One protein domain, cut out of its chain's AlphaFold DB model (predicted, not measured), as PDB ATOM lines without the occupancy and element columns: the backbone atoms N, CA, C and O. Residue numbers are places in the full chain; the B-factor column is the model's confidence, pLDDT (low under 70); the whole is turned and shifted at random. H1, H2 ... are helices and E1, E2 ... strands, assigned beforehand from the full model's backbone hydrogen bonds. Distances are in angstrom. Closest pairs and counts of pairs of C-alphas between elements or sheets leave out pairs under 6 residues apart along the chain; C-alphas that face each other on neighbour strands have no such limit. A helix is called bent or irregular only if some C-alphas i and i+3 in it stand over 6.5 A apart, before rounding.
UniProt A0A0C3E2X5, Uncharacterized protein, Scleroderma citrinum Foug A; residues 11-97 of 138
ATOM      1  N   VAL A  11      -0.904 -16.262  -5.424       91.00
ATOM      2  CA  VAL A  11      -1.364 -16.782  -6.726       91.00
ATOM      3  C   VAL A  11      -1.003 -18.258  -6.946       91.00
ATOM      4  O   VAL A  11      -1.794 -19.007  -7.515       91.00
ATOM      5  N   ASN A  12       0.156 -18.706  -6.451       92.12
ATOM      6  CA  ASN A  12       0.563 -20.110  -6.539       92.12
ATOM      7  C   ASN A  12      -0.283 -20.980  -5.602       92.12
ATOM      8  O   ASN A  12      -0.604 -22.121  -5.938       92.12
ATOM      9  N   MET A  13      -0.689 -20.430  -4.456       92.56
ATOM     10  CA  MET A  13      -1.571 -21.105  -3.504       92.56
ATOM     11  C   MET A  13      -3.008 -21.176  -4.017       92.56
ATOM     12  O   MET A  13      -3.619 -22.236  -3.935       92.56
ATOM     13  N   ASP A  14      -3.506 -20.107  -4.646       94.56
ATOM     14  CA  ASP A  14      -4.807 -20.091  -5.322       94.56
ATOM     15  C   ASP A  14      -4.857 -21.172  -6.406       94.56
ATOM     16  O   ASP A  14      -5.783 -21.983  -6.443       94.56
ATOM     17  N   TYR A  15      -3.821 -21.228  -7.251       94.25
ATOM     18  CA  TYR A  15      -3.686 -22.250  -8.284       94.25
ATOM     19  C   TYR A  15      -3.650 -23.661  -7.679       94.25
ATOM     20  O   TYR A  15      -4.409 -24.533  -8.104       94.25
ATOM     21  N   SER A  16      -2.820 -23.874  -6.652       93.38
ATOM     22  CA  SER A  16      -2.699 -25.162  -5.955       93.38
ATOM     23  C   SER A  16      -4.035 -25.630  -5.382       93.38
ATOM     24  O   SER A  16      -4.446 -26.765  -5.625       93.38
ATOM     25  N   LEU A  17      -4.727 -24.756  -4.646       94.38
ATOM     26  CA  LEU A  17      -5.993 -25.060  -3.992       94.38
ATOM     27  C   LEU A  17      -7.088 -25.364  -5.012       94.38
ATOM     28  O   LEU A  17      -7.778 -26.371  -4.878       94.38
ATOM     29  N   VAL A  18      -7.242 -24.525  -6.039       95.38
ATOM     30  CA  VAL A  18      -8.287 -24.725  -7.051       95.38
ATOM     31  C   VAL A  18      -8.065 -26.033  -7.805       95.38
ATOM     32  O   VAL A  18      -9.000 -26.819  -7.951       95.38
ATOM     33  N   HIS A  19      -6.837 -26.314  -8.244       94.69
ATOM     34  CA  HIS A  19      -6.551 -27.569  -8.938       94.69
ATOM     35  C   HIS A  19      -6.707 -28.791  -8.032       94.69
ATOM     36  O   HIS A  19      -7.206 -29.812  -8.504       94.69
ATOM     37  N   ALA A  20      -6.350 -28.691  -6.747       93.31
ATOM     38  CA  ALA A  20      -6.615 -29.752  -5.783       93.31
ATOM     39  C   ALA A  20      -8.121 -30.012  -5.657       93.31
ATOM     40  O   ALA A  20      -8.545 -31.152  -5.791       93.31
ATOM     41  N   VAL A  21      -8.928 -28.956  -5.491       94.31
ATOM     42  CA  VAL A  21     -10.399 -29.011  -5.412       94.31
ATOM     43  C   VAL A  21     -11.031 -29.708  -6.616       94.31
ATOM     44  O   VAL A  21     -11.930 -30.521  -6.435       94.31
ATOM     45  N   HIS A  22     -10.557 -29.433  -7.831       93.00
ATOM     46  CA  HIS A  22     -11.081 -30.078  -9.043       93.00
ATOM     47  C   HIS A  22     -10.565 -31.510  -9.249       93.00
ATOM     48  O   HIS A  22     -11.054 -32.225 -10.128       93.00
ATOM     49  N   HIS A  23      -9.579 -31.960  -8.470       91.06
ATOM     50  CA  HIS A  23      -8.986 -33.280  -8.631       91.06
ATOM     51  C   HIS A  23      -9.767 -34.351  -7.863       91.06
ATOM     52  O   HIS A  23      -9.460 -34.672  -6.720       91.06
ATOM     53  N   GLN A  24     -10.762 -34.941  -8.533       81.75
ATOM     54  CA  GLN A  24     -11.495 -36.131  -8.069       81.75
ATOM     55  C   GLN A  24     -12.215 -35.974  -6.711       81.75
ATOM     56  O   GLN A  24     -12.541 -36.973  -6.072       81.75
ATOM     57  N   MET A  25     -12.506 -34.746  -6.271       86.81
ATOM     58  CA  MET A  25     -13.286 -34.494  -5.054       86.81
ATOM     59  C   MET A  25     -14.789 -34.359  -5.331       86.81
ATOM     60  O   MET A  25     -15.213 -33.822  -6.353       86.81
ATOM     61  N   ASP A  26     -15.616 -34.797  -4.375       89.62
ATOM     62  CA  ASP A  26     -17.046 -34.476  -4.353       89.62
ATOM     63  C   ASP A  26     -17.243 -33.067  -3.785       89.62
ATOM     64  O   ASP A  26     -17.096 -32.834  -2.586       89.62
ATOM     65  N   HIS A  27     -17.626 -32.120  -4.639       89.88
ATOM     66  CA  HIS A  27     -17.774 -30.708  -4.269       89.88
ATOM     67  C   HIS A  27     -18.887 -30.432  -3.239       89.88
ATOM     68  O   HIS A  27     -19.021 -29.305  -2.763       89.88
ATOM     69  N   ARG A  28     -19.704 -31.434  -2.884       88.56
ATOM     70  CA  ARG A  28     -20.676 -31.335  -1.780       88.56
ATOM     71  C   ARG A  28     -20.017 -31.477  -0.410       88.56
ATOM     72  O   ARG A  28     -20.613 -31.074   0.591       88.56
ATOM     73  N   GLN A  29     -18.824 -32.063  -0.353       89.50
ATOM     74  CA  GLN A  29     -18.066 -32.216   0.878       89.50
ATOM     75  C   GLN A  29     -17.400 -30.893   1.265       89.50
ATOM     76  O   GLN A  29     -17.000 -30.088   0.423       89.50
ATOM     77  N   GLN A  30     -17.303 -30.656   2.570       92.12
ATOM     78  CA  GLN A  30     -16.540 -29.533   3.093       92.12
ATOM     79  C   GLN A  30     -15.047 -29.804   2.902       92.12
ATOM     80  O   GLN A  30     -14.555 -30.866   3.276       92.12
ATOM     81  N   VAL A  31     -14.327 -28.820   2.374       94.00
ATOM     82  CA  VAL A  31     -12.869 -28.853   2.256       94.00
ATOM     83  C   VAL A  31     -12.278 -28.177   3.480       94.00
ATOM     84  O   VAL A  31     -12.574 -27.011   3.745       94.00
ATOM     85  N   ILE A  32     -11.432 -28.884   4.222       94.94
ATOM     86  CA  ILE A  32     -10.634 -28.282   5.289       94.94
ATOM     87  C   ILE A  32      -9.278 -27.932   4.691       94.94
ATOM     88  O   ILE A  32      -8.508 -28.808   4.309       94.94
ATOM     89  N   HIS A  33      -9.018 -26.637   4.561       95.06
ATOM     90  CA  HIS A  33      -7.797 -26.131   3.957       95.06
ATOM     91  C   HIS A  33      -6.788 -25.824   5.054       95.06
ATOM     92  O   HIS A  33      -7.010 -24.898   5.831       95.06
ATOM     93  N   PHE A  34      -5.693 -26.578   5.115       95.12
ATOM     94  CA  PHE A  34      -4.563 -26.286   5.993       95.12
ATOM     95  C   PHE A  34      -3.563 -25.388   5.275       95.12
ATOM     96  O   PHE A  34      -3.145 -25.700   4.164       95.12
ATOM     97  N   TYR A  35      -3.222 -24.266   5.904       94.94
ATOM     98  CA  TYR A  35      -2.182 -23.356   5.436       94.94
ATOM     99  C   TYR A  35      -1.764 -22.427   6.575       94.94
ATOM    100  O   TYR A  35      -2.630 -21.842   7.232       94.94
ATOM    101  N   ASP A  36      -0.463 -22.254   6.788       94.31
ATOM    102  CA  ASP A  36       0.101 -21.581   7.965       94.31
ATOM    103  C   ASP A  36      -0.475 -20.186   8.162       94.31
ATOM    104  O   ASP A  36      -0.904 -19.805   9.247       94.31
ATOM    105  N   ILE A  37      -0.603 -19.434   7.069       94.69
ATOM    106  CA  ILE A  37      -1.101 -18.060   7.097       94.69
ATOM    107  C   ILE A  37      -2.588 -17.947   6.764       94.69
ATOM    108  O   ILE A  37      -3.047 -16.882   6.337       94.69
ATOM    109  N   ASN A  38      -3.393 -18.988   7.003       96.69
ATOM    110  CA  ASN A  38      -4.832 -18.949   6.723       96.69
ATOM    111  C   ASN A  38      -5.570 -17.813   7.445       96.69
ATOM    112  O   ASN A  38      -6.569 -17.316   6.924       96.69
ATOM    113  N   CYS A  39      -5.062 -17.310   8.574       96.62
ATOM    114  CA  CYS A  39      -5.631 -16.135   9.247       96.62
ATOM    115  C   CYS A  39      -5.504 -14.821   8.444       96.62
ATOM    116  O   CYS A  39      -6.133 -13.811   8.794       96.62
ATOM    117  N   GLN A  40      -4.692 -14.826   7.386       95.94
ATOM    118  CA  GLN A  40      -4.499 -13.739   6.429       95.94
ATOM    119  C   GLN A  40      -5.030 -14.125   5.045       95.94
ATOM    120  O   GLN A  40      -5.818 -13.378   4.468       95.94
ATOM    121  N   TYR A  41      -4.639 -15.299   4.543       96.69
ATOM    122  CA  TYR A  41      -4.965 -15.781   3.201       96.69
ATOM    123  C   TYR A  41      -6.477 -15.952   2.990       96.69
ATOM    124  O   TYR A  41      -7.048 -15.361   2.072       96.69
ATOM    125  N   SER A  42      -7.159 -16.657   3.901       96.44
ATOM    126  CA  SER A  42      -8.590 -16.981   3.755       96.44
ATOM    127  C   SER A  42      -9.501 -15.749   3.683       96.44
ATOM    128  O   SER A  42     -10.564 -15.801   3.070       96.44
ATOM    129  N   LYS A  43      -9.065 -14.611   4.244       95.69
ATOM    130  CA  LYS A  43      -9.809 -13.342   4.209       95.69
ATOM    131  C   LYS A  43      -9.973 -12.790   2.797       95.69
ATOM    132  O   LYS A  43     -10.952 -12.102   2.532       95.69
ATOM    133  N   ASN A  44      -9.003 -13.051   1.922       95.81
ATOM    134  CA  ASN A  44      -8.990 -12.525   0.559       95.81
ATOM    135  C   ASN A  44      -9.204 -13.607  -0.501       95.81
ATOM    136  O   ASN A  44      -9.429 -13.255  -1.653       95.81
ATOM    137  N   LEU A  45      -9.187 -14.888  -0.117       95.44
ATOM    138  CA  LEU A  45      -9.299 -16.041  -1.011       95.44
ATOM    139  C   LEU A  45     -10.419 -15.901  -2.050       95.44
ATOM    140  O   LEU A  45     -10.172 -15.941  -3.251       95.44
ATOM    141  N   TYR A  46     -11.656 -15.691  -1.593       94.75
ATOM    142  CA  TYR A  46     -12.809 -15.590  -2.490       94.75
ATOM    143  C   TYR A  46     -12.737 -14.374  -3.418       94.75
ATOM    144  O   TYR A  46     -13.174 -14.464  -4.562       94.75
ATOM    145  N   ARG A  47     -12.165 -13.255  -2.950       95.31
ATOM    146  CA  ARG A  47     -11.946 -12.071  -3.789       95.31
ATOM    147  C   ARG A  47     -10.918 -12.374  -4.877       95.31
ATOM    148  O   ARG A  47     -11.202 -12.152  -6.043       95.31
ATOM    149  N   TRP A  48      -9.757 -12.904  -4.499       95.00
ATOM    150  CA  TRP A  48      -8.667 -13.177  -5.436       95.00
ATOM    151  C   TRP A  48      -9.048 -14.214  -6.486       95.00
ATOM    152  O   TRP A  48      -8.805 -13.986  -7.665       95.00
ATOM    153  N   ILE A  49      -9.713 -15.303  -6.091       95.44
ATOM    154  CA  ILE A  49     -10.208 -16.295  -7.050       95.44
ATOM    155  C   ILE A  49     -11.332 -15.710  -7.915       95.44
ATOM    156  O   ILE A  49     -11.367 -15.975  -9.109       95.44
ATOM    157  N   GLY A  50     -12.230 -14.896  -7.351       93.81
ATOM    158  CA  GLY A  50     -13.313 -14.262  -8.112       93.81
ATOM    159  C   GLY A  50     -12.833 -13.246  -9.157       93.81
ATOM    160  O   GLY A  50     -13.482 -13.073 -10.183       93.81
ATOM    161  N   GLU A  51     -11.696 -12.593  -8.911       93.75
ATOM    162  CA  GLU A  51     -11.037 -11.670  -9.847       93.75
ATOM    163  C   GLU A  51     -10.114 -12.396 -10.849       93.75
ATOM    164  O   GLU A  51      -9.623 -11.783 -11.802       93.75
ATOM    165  N   ASN A  52      -9.864 -13.696 -10.661       93.31
ATOM    166  CA  ASN A  52      -8.967 -14.482 -11.498       93.31
ATOM    167  C   ASN A  52      -9.668 -14.973 -12.779       93.31
ATOM    168  O   ASN A  52     -10.785 -15.480 -12.743       93.31
ATOM    169  N   GLN A  53      -8.993 -14.857 -13.925       93.56
ATOM    170  CA  GLN A  53      -9.531 -15.276 -15.229       93.56
ATOM    171  C   GLN A  53      -9.245 -16.746 -15.575       93.56
ATOM    172  O   GLN A  53      -9.849 -17.286 -16.499       93.56
ATOM    173  N   PHE A  54      -8.311 -17.385 -14.871       93.38
ATOM    174  CA  PHE A  54      -7.764 -18.699 -15.219       93.38
ATOM    175  C   PHE A  54      -8.206 -19.814 -14.273       93.38
ATOM    176  O   PHE A  54      -8.245 -20.974 -14.677       93.38
ATOM    177  N   VAL A  55      -8.537 -19.485 -13.022       95.06
ATOM    178  CA  VAL A  55      -8.957 -20.456 -12.005       95.06
ATOM    179  C   VAL A  55     -10.266 -20.028 -11.354       95.06
ATOM    180  O   VAL A  55     -10.527 -18.844 -11.178       95.06
ATOM    181  N   SER A  56     -11.100 -20.998 -10.983       95.44
ATOM    182  CA  SER A  56     -12.355 -20.754 -10.267       95.44
ATOM    183  C   SER A  56     -12.691 -21.916  -9.337       95.44
ATOM    184  O   SER A  56     -12.374 -23.073  -9.627       95.44
ATOM    185  N   LEU A  57     -13.340 -21.615  -8.212       94.62
ATOM    186  CA  LEU A  57     -13.861 -22.639  -7.309       94.62
ATOM    187  C   LEU A  57     -15.234 -23.139  -7.787       94.62
ATOM    188  O   LEU A  57     -16.023 -22.346  -8.308       94.62
ATOM    189  N   PRO A  58     -15.564 -24.421  -7.557       93.69
ATOM    190  CA  PRO A  58     -16.909 -24.935  -7.760       93.69
ATOM    191  C   PRO A  58     -17.963 -24.116  -6.992       93.69
ATOM    192  O   PRO A  58     -17.746 -23.773  -5.821       93.69
ATOM    193  N   PRO A  59     -19.130 -23.831  -7.600       91.44
ATOM    194  CA  PRO A  59     -20.205 -23.118  -6.924       91.44
ATOM    195  C   PRO A  59     -20.647 -23.830  -5.642       91.44
ATOM    196  O   PRO A  59     -20.913 -25.029  -5.643       91.44
ATOM    197  N   GLY A  60     -20.760 -23.076  -4.548       90.50
ATOM    198  CA  GLY A  60     -21.249 -23.594  -3.267       90.50
ATOM    199  C   GLY A  60     -20.242 -24.423  -2.461       90.50
ATOM    200  O   GLY A  60     -20.608 -24.903  -1.387       90.50
ATOM    201  N   LEU A  61     -18.992 -24.560  -2.921       94.31
ATOM    202  CA  LEU A  61     -17.947 -25.250  -2.166       94.31
ATOM    203  C   LEU A  61     -17.694 -24.554  -0.821       94.31
ATOM    204  O   LEU A  61     -17.409 -23.354  -0.753       94.31
ATOM    205  N   LYS A  62     -17.754 -25.334   0.260       93.94
ATOM    206  CA  LYS A  62     -17.459 -24.858   1.613       93.94
ATOM    207  C   LYS A  62     -15.998 -25.122   1.936       93.94
ATOM    208  O   LYS A  62     -15.607 -26.278   2.070       93.94
ATOM    209  N   ILE A  63     -15.222 -24.054   2.107       95.69
ATOM    210  CA  ILE A  63     -13.824 -24.132   2.533       95.69
ATOM    211  C   ILE A  63     -13.735 -23.673   3.987       95.69
ATOM    212  O   ILE A  63     -14.082 -22.539   4.312       95.69
ATOM    213  N   GLN A  64     -13.271 -24.559   4.859       96.81
ATOM    214  CA  GLN A  64     -12.962 -24.271   6.250       96.81
ATOM    215  C   GLN A  64     -11.452 -24.052   6.391       96.81
ATOM    216  O   GLN A  64     -10.693 -25.011   6.251       96.81
ATOM    217  N   PRO A  65     -10.989 -22.822   6.661       96.94
ATOM    218  CA  PRO A  65      -9.576 -22.581   6.910       96.94
ATOM    219  C   PRO A  65      -9.148 -23.199   8.244       96.94
ATOM    220  O   PRO A  65      -9.864 -23.105   9.244       96.94
ATOM    221  N   SER A  66      -7.954 -23.781   8.245       97.31
ATOM    222  CA  SER A  66      -7.267 -24.365   9.394       97.31
ATOM    223  C   SER A  66      -5.782 -23.996   9.344       97.31
ATOM    224  O   SER A  66      -5.227 -23.784   8.266       97.31
ATOM    225  N   ILE A  67      -5.131 -23.891  10.495       97.12
ATOM    226  CA  ILE A  67      -3.684 -23.678  10.615       97.12
ATOM    227  C   ILE A  67      -3.128 -24.876  11.378       97.12
ATOM    228  O   ILE A  67      -3.737 -25.286  12.368       97.12
ATOM    229  N   GLY A  68      -1.999 -25.429  10.927       95.38
ATOM    230  CA  GLY A  68      -1.342 -26.547  11.601       95.38
ATOM    231  C   GLY A  68      -1.129 -26.274  13.092       95.38
ATOM    232  O   GLY A  68      -0.938 -25.128  13.514       95.38
ATOM    233  N   ILE A  69      -1.241 -27.309  13.923       94.12
ATOM    234  CA  ILE A  69      -1.236 -27.171  15.382       94.12
ATOM    235  C   ILE A  69       0.072 -26.555  15.881       94.12
ATOM    236  O   ILE A  69       0.059 -25.781  16.834       94.12
ATOM    237  N   TRP A  70       1.186 -26.833  15.205       91.31
ATOM    238  CA  TRP A  70       2.491 -26.280  15.551       91.31
ATOM    239  C   TRP A  70       2.611 -24.812  15.140       91.31
ATOM    240  O   TRP A  70       3.183 -24.008  15.877       91.31
ATOM    241  N   HIS A  71       1.981 -24.432  14.029       95.12
ATOM    242  CA  HIS A  71       1.982 -23.066  13.517       95.12
ATOM    243  C   HIS A  71       1.003 -22.138  14.250       95.12
ATOM    244  O   HIS A  71       1.335 -20.987  14.546       95.12
ATOM    245  N   VAL A  72      -0.192 -22.615  14.614       96.50
ATOM    246  CA  VAL A  72      -1.266 -21.757  15.147       96.50
ATOM    247  C   VAL A  72      -0.891 -21.077  16.470       96.50
ATOM    248  O   VAL A  72      -1.366 -19.977  16.757       96.50
ATOM    249  N   HIS A  73      -0.002 -21.684  17.262       94.62
ATOM    250  CA  HIS A  73       0.505 -21.105  18.508       94.62
ATOM    251  C   HIS A  73       1.446 -19.908  18.293       94.62
ATOM    252  O   HIS A  73       1.571 -19.074  19.188       94.62
ATOM    253  N   GLY A  74       2.069 -19.787  17.116       95.31
ATOM    254  CA  GLY A  74       2.884 -18.628  16.735       95.31
ATOM    255  C   GLY A  74       2.061 -17.418  16.273       95.31
ATOM    256  O   GLY A  74       2.611 -16.347  16.018       95.31
ATOM    257  N   HIS A  75       0.742 -17.574  16.146       97.38
ATOM    258  CA  HIS A  75      -0.164 -16.525  15.696       97.38
ATOM    259  C   HIS A  75      -0.752 -15.740  16.879       97.38
ATOM    260  O   HIS A  75      -0.541 -16.052  18.048       97.38
ATOM    261  N   LYS A  76      -1.531 -14.693  16.575       96.38
ATOM    262  CA  LYS A  76      -2.299 -13.960  17.595       96.38
ATOM    263  C   LYS A  76      -3.254 -14.910  18.322       96.38
ATOM    264  O   LYS A  76      -3.768 -15.846  17.709       96.38
ATOM    265  N   SER A  77      -3.543 -14.635  19.591       96.25
ATOM    266  CA  SER A  77      -4.345 -15.511  20.458       96.25
ATOM    267  C   SER A  77      -5.717 -15.866  19.878       96.25
ATOM    268  O   SER A  77      -6.187 -16.990  20.047       96.25
ATOM    269  N   GLU A  78      -6.347 -14.965  19.120       96.75
ATOM    270  CA  GLU A  78      -7.643 -15.230  18.489       96.75
ATOM    271  C   GLU A  78      -7.555 -16.270  17.366       96.75
ATOM    272  O   GLU A  78      -8.570 -16.862  17.000       96.75
ATOM    273  N   CYS A  79      -6.367 -16.499  16.795       97.38
ATOM    274  CA  CYS A  79      -6.171 -17.503  15.754       97.38
ATOM    275  C   CYS A  79      -6.279 -18.921  16.312       97.38
ATOM    276  O   CYS A  79      -6.806 -19.785  15.619       97.38
ATOM    277  N   PHE A  80      -5.862 -19.141  17.562       96.69
ATOM    278  CA  PHE A  80      -5.925 -20.454  18.201       96.69
ATOM    279  C   PHE A  80      -7.350 -21.006  18.208       96.69
ATOM    280  O   PHE A  80      -7.606 -22.076  17.669       96.69
ATOM    281  N   VAL A  81      -8.309 -20.231  18.713       95.38
ATOM    282  CA  VAL A  81      -9.713 -20.665  18.787       95.38
ATOM    283  C   VAL A  81     -10.416 -20.710  17.427       95.38
ATOM    284  O   VAL A  81     -11.422 -21.395  17.289       95.38
ATOM    285  N   ARG A  82      -9.922 -19.971  16.425       96.00
ATOM    286  CA  ARG A  82     -10.567 -19.859  15.103       96.00
ATOM    287  C   ARG A  82     -10.059 -20.861  14.075       96.00
ATOM    288  O   ARG A  82     -10.827 -21.242  13.198       96.00
ATOM    289  N   TYR A  83      -8.777 -21.212  14.137       97.12
ATOM    290  CA  TYR A  83      -8.101 -21.971  13.086       97.12
ATOM    291  C   TYR A  83      -7.391 -23.224  13.595       97.12
ATOM    292  O   TYR A  83      -6.894 -23.977  12.767       97.12
ATOM    293  N   SER A  84      -7.313 -23.467  14.909       96.50
ATOM    294  CA  SER A  84      -6.740 -24.728  15.385       96.50
ATOM    295  C   SER A  84      -7.623 -25.902  14.943       96.50
ATOM    296  O   SER A  84      -8.843 -25.842  15.143       96.50
ATOM    297  N   PRO A  85      -7.032 -26.992  14.415       95.81
ATOM    298  CA  PRO A  85      -7.782 -28.177  14.009       95.81
ATOM    299  C   PRO A  85      -8.592 -28.773  15.167       95.81
ATOM    300  O   PRO A  85      -9.690 -29.274  14.955       95.81
ATOM    301  N   ASN A  86      -8.129 -28.609  16.409       95.06
ATOM    302  CA  ASN A  86      -8.806 -29.111  17.609       95.06
ATOM    303  C   ASN A  86     -10.227 -28.559  17.809       95.06
ATOM    304  O   ASN A  86     -11.013 -29.154  18.545       95.06
ATOM    305  N   PHE A  87     -10.564 -27.428  17.180       95.25
ATOM    306  CA  PHE A  87     -11.888 -26.807  17.273       95.25
ATOM    307  C   PHE A  87     -12.708 -26.937  15.981       95.25
ATOM    308  O   PHE A  87     -13.810 -26.392  15.899       95.25
ATOM    309  N   ILE A  88     -12.204 -27.656  14.971       94.88
ATOM    310  CA  ILE A  88     -12.869 -27.832  13.678       94.88
ATOM    311  C   ILE A  88     -13.530 -29.209  13.626       94.88
ATOM    312  O   ILE A  88     -12.876 -30.252  13.627       94.88
ATOM    313  N   SER A  89     -14.862 -29.213  13.547       92.06
ATOM    314  CA  SER A  89     -15.634 -30.452  13.436       92.06
ATOM    315  C   SER A  89     -15.279 -31.219  12.158       92.06
ATOM    316  O   SER A  89     -15.177 -30.631  11.083       92.06
ATOM    317  N   GLY A  90     -15.114 -32.536  12.280       89.25
ATOM    318  CA  GLY A  90     -14.831 -33.436  11.158       89.25
ATOM    319  C   GLY A  90     -13.355 -33.580  10.781       89.25
ATOM    320  O   GLY A  90     -13.047 -34.460   9.984       89.25
ATOM    321  N   VAL A  91     -12.437 -32.792  11.359       90.69
ATOM    322  CA  VAL A  91     -11.004 -32.870  11.009       90.69
ATOM    323  C   VAL A  91     -10.266 -34.034  11.685       90.69
ATOM    324  O   VAL A  91      -9.237 -34.483  11.193       90.69
ATOM    325  N   GLY A  92     -10.805 -34.551  12.795       90.00
ATOM    326  CA  GLY A  92     -10.133 -35.555  13.624       90.00
ATOM    327  C   GLY A  92      -8.980 -34.969  14.448       90.00
ATOM    328  O   GLY A  92      -8.840 -33.756  14.570       90.00
ATOM    329  N   ASN A  93      -8.164 -35.835  15.052       91.69
ATOM    330  CA  ASN A  93      -6.950 -35.410  15.748       91.69
ATOM    331  C   ASN A  93      -5.779 -35.429  14.759       91.69
ATOM    332  O   ASN A  93      -5.197 -36.486  14.515       91.69
ATOM    333  N   VAL A  94      -5.493 -34.275  14.158       92.38
ATOM    334  CA  VAL A  94      -4.440 -34.106  13.153       92.38
ATOM    335  C   VAL A  94      -3.562 -32.916  13.510       92.38
ATOM    336  O   VAL A  94      -4.050 -31.900  14.008       92.38
ATOM    337  N   ASP A  95      -2.267 -33.029  13.233       92.31
ATOM    338  CA  ASP A  95      -1.329 -31.918  13.396       92.31
ATOM    339  C   ASP A  95      -1.464 -30.872  12.278       92.31
ATOM    340  O   ASP A  95      -1.252 -29.692  12.525       92.31
ATOM    341  N   GLY A  96      -1.877 -31.278  11.075       91.38
ATOM    342  CA  GLY A  96      -1.914 -30.410   9.901       91.38
ATOM    343  C   GLY A  96      -0.557 -30.222   9.211       91.38
ATOM    344  O   GLY A  96      -0.488 -29.407   8.301       91.38
ATOM    345  N   GLU A  97       0.476 -30.989   9.587       88.19
ATOM    346  CA  GLU A  97       1.872 -30.841   9.112       88.19
ATOM    347  C   GLU A  97       2.334 -31.995   8.203       88.19
ATOM    348  O   GLU A  97       3.523 -32.156   7.894       88.19
TER     349      GLU A  97
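AT A GLANCE: This is residues 11 to 97 of the 138 residues of an uncharacterized protein of Scleroderma citrinum Foug A (UniProt A0A0C3E2X5). Two short parallel strands, E1 and E2, lie side by side in the middle of a somewhat long body, with H1 and H2 toward one end of it and H3 and H4 toward the other. H2 begins beside E2 and runs off toward the H1 end, and residues 84 to 97, with no named element, make a winding tail near the H3 and H4 end. The printed part has 87 residues with four named helices and two named strands, in the order H1 E1 H2 E2 H3 H4; the sheet's order is E1 E2 and the class is mostly helix. The whole is compact, with a radius of gyration of the C-alphas of 13.1 A, and its C-alphas span 36 by 23 by 20 A, only just elongated.

HOW THE PARTS SIT: H1, residues 11 to 22, only just touches H2, residues 38 to 51, with 3 pairs of C-alphas within 8 A; the closest are those of Asp 14 and Ile 49, 6.8 A apart. Their lines stand about perpendicular, at 78 degrees. E1, residues 31 to 34, and E2, residues 63 to 66, are parallel neighbours at 28 degrees; N 64 and O 31 are within hydrogen-bond range at 2.8 A, and N 33 and O 64 at 2.9 A. E1, H2 and E2 form a strand-helix-strand unit, two parallel neighbour strands with a helix between them in the chain, and its crossover is right-handed. The closest C-alphas of H2 and E2 are those of Asn 38 and Pro 65, 6.0 A apart. H4, residues 77 to 83, comes closest to E2 at the C-alphas of Ser 66 and Tyr 83, 4.5 A apart. H2 and H4 only just touch, with 3 pairs of C-alphas within 8 A; the closest are those of Cys 39 and Cys 79, 6.7 A apart, and the lines run the same way at a steep tilt of 53 degrees. H3, residues 69 to 72, only just touches H4, with 3 pairs of C-alphas within 8 A, the closest those of Val 72 and Phe 80 at 5.7 A. H1 is apart from E2, H3 and H4. In H1 every O i to N i+4 pair is within hydrogen-bond range, in H2 6 of 10 and in H4 2 of 3, while H3 is too short for such a pair.

IN THESE COORDINATES: H1 begins at C-alpha 11 (-1.364, -16.782, -6.726) and is 16.6 A long from first to last C-alpha. E1 and E2 measure 9.5 A each. H2 is 19.1 A long and irregular, with C-alphas 43 and 46 7.7 A apart. H3 measures 5.4 A. H4 is 10.5 A long and ends at C-alpha 83 (-8.101, -21.971, 13.086).

THE WHOLE: The two C-alphas farthest apart are those of Gln 53 and Asn 93, at 37.0 A. The printed part has no cut. The link from H2 to E2, 11 residues, is long. The mean pLDDT of the printed part is 93.9, and no printed residue is under 70.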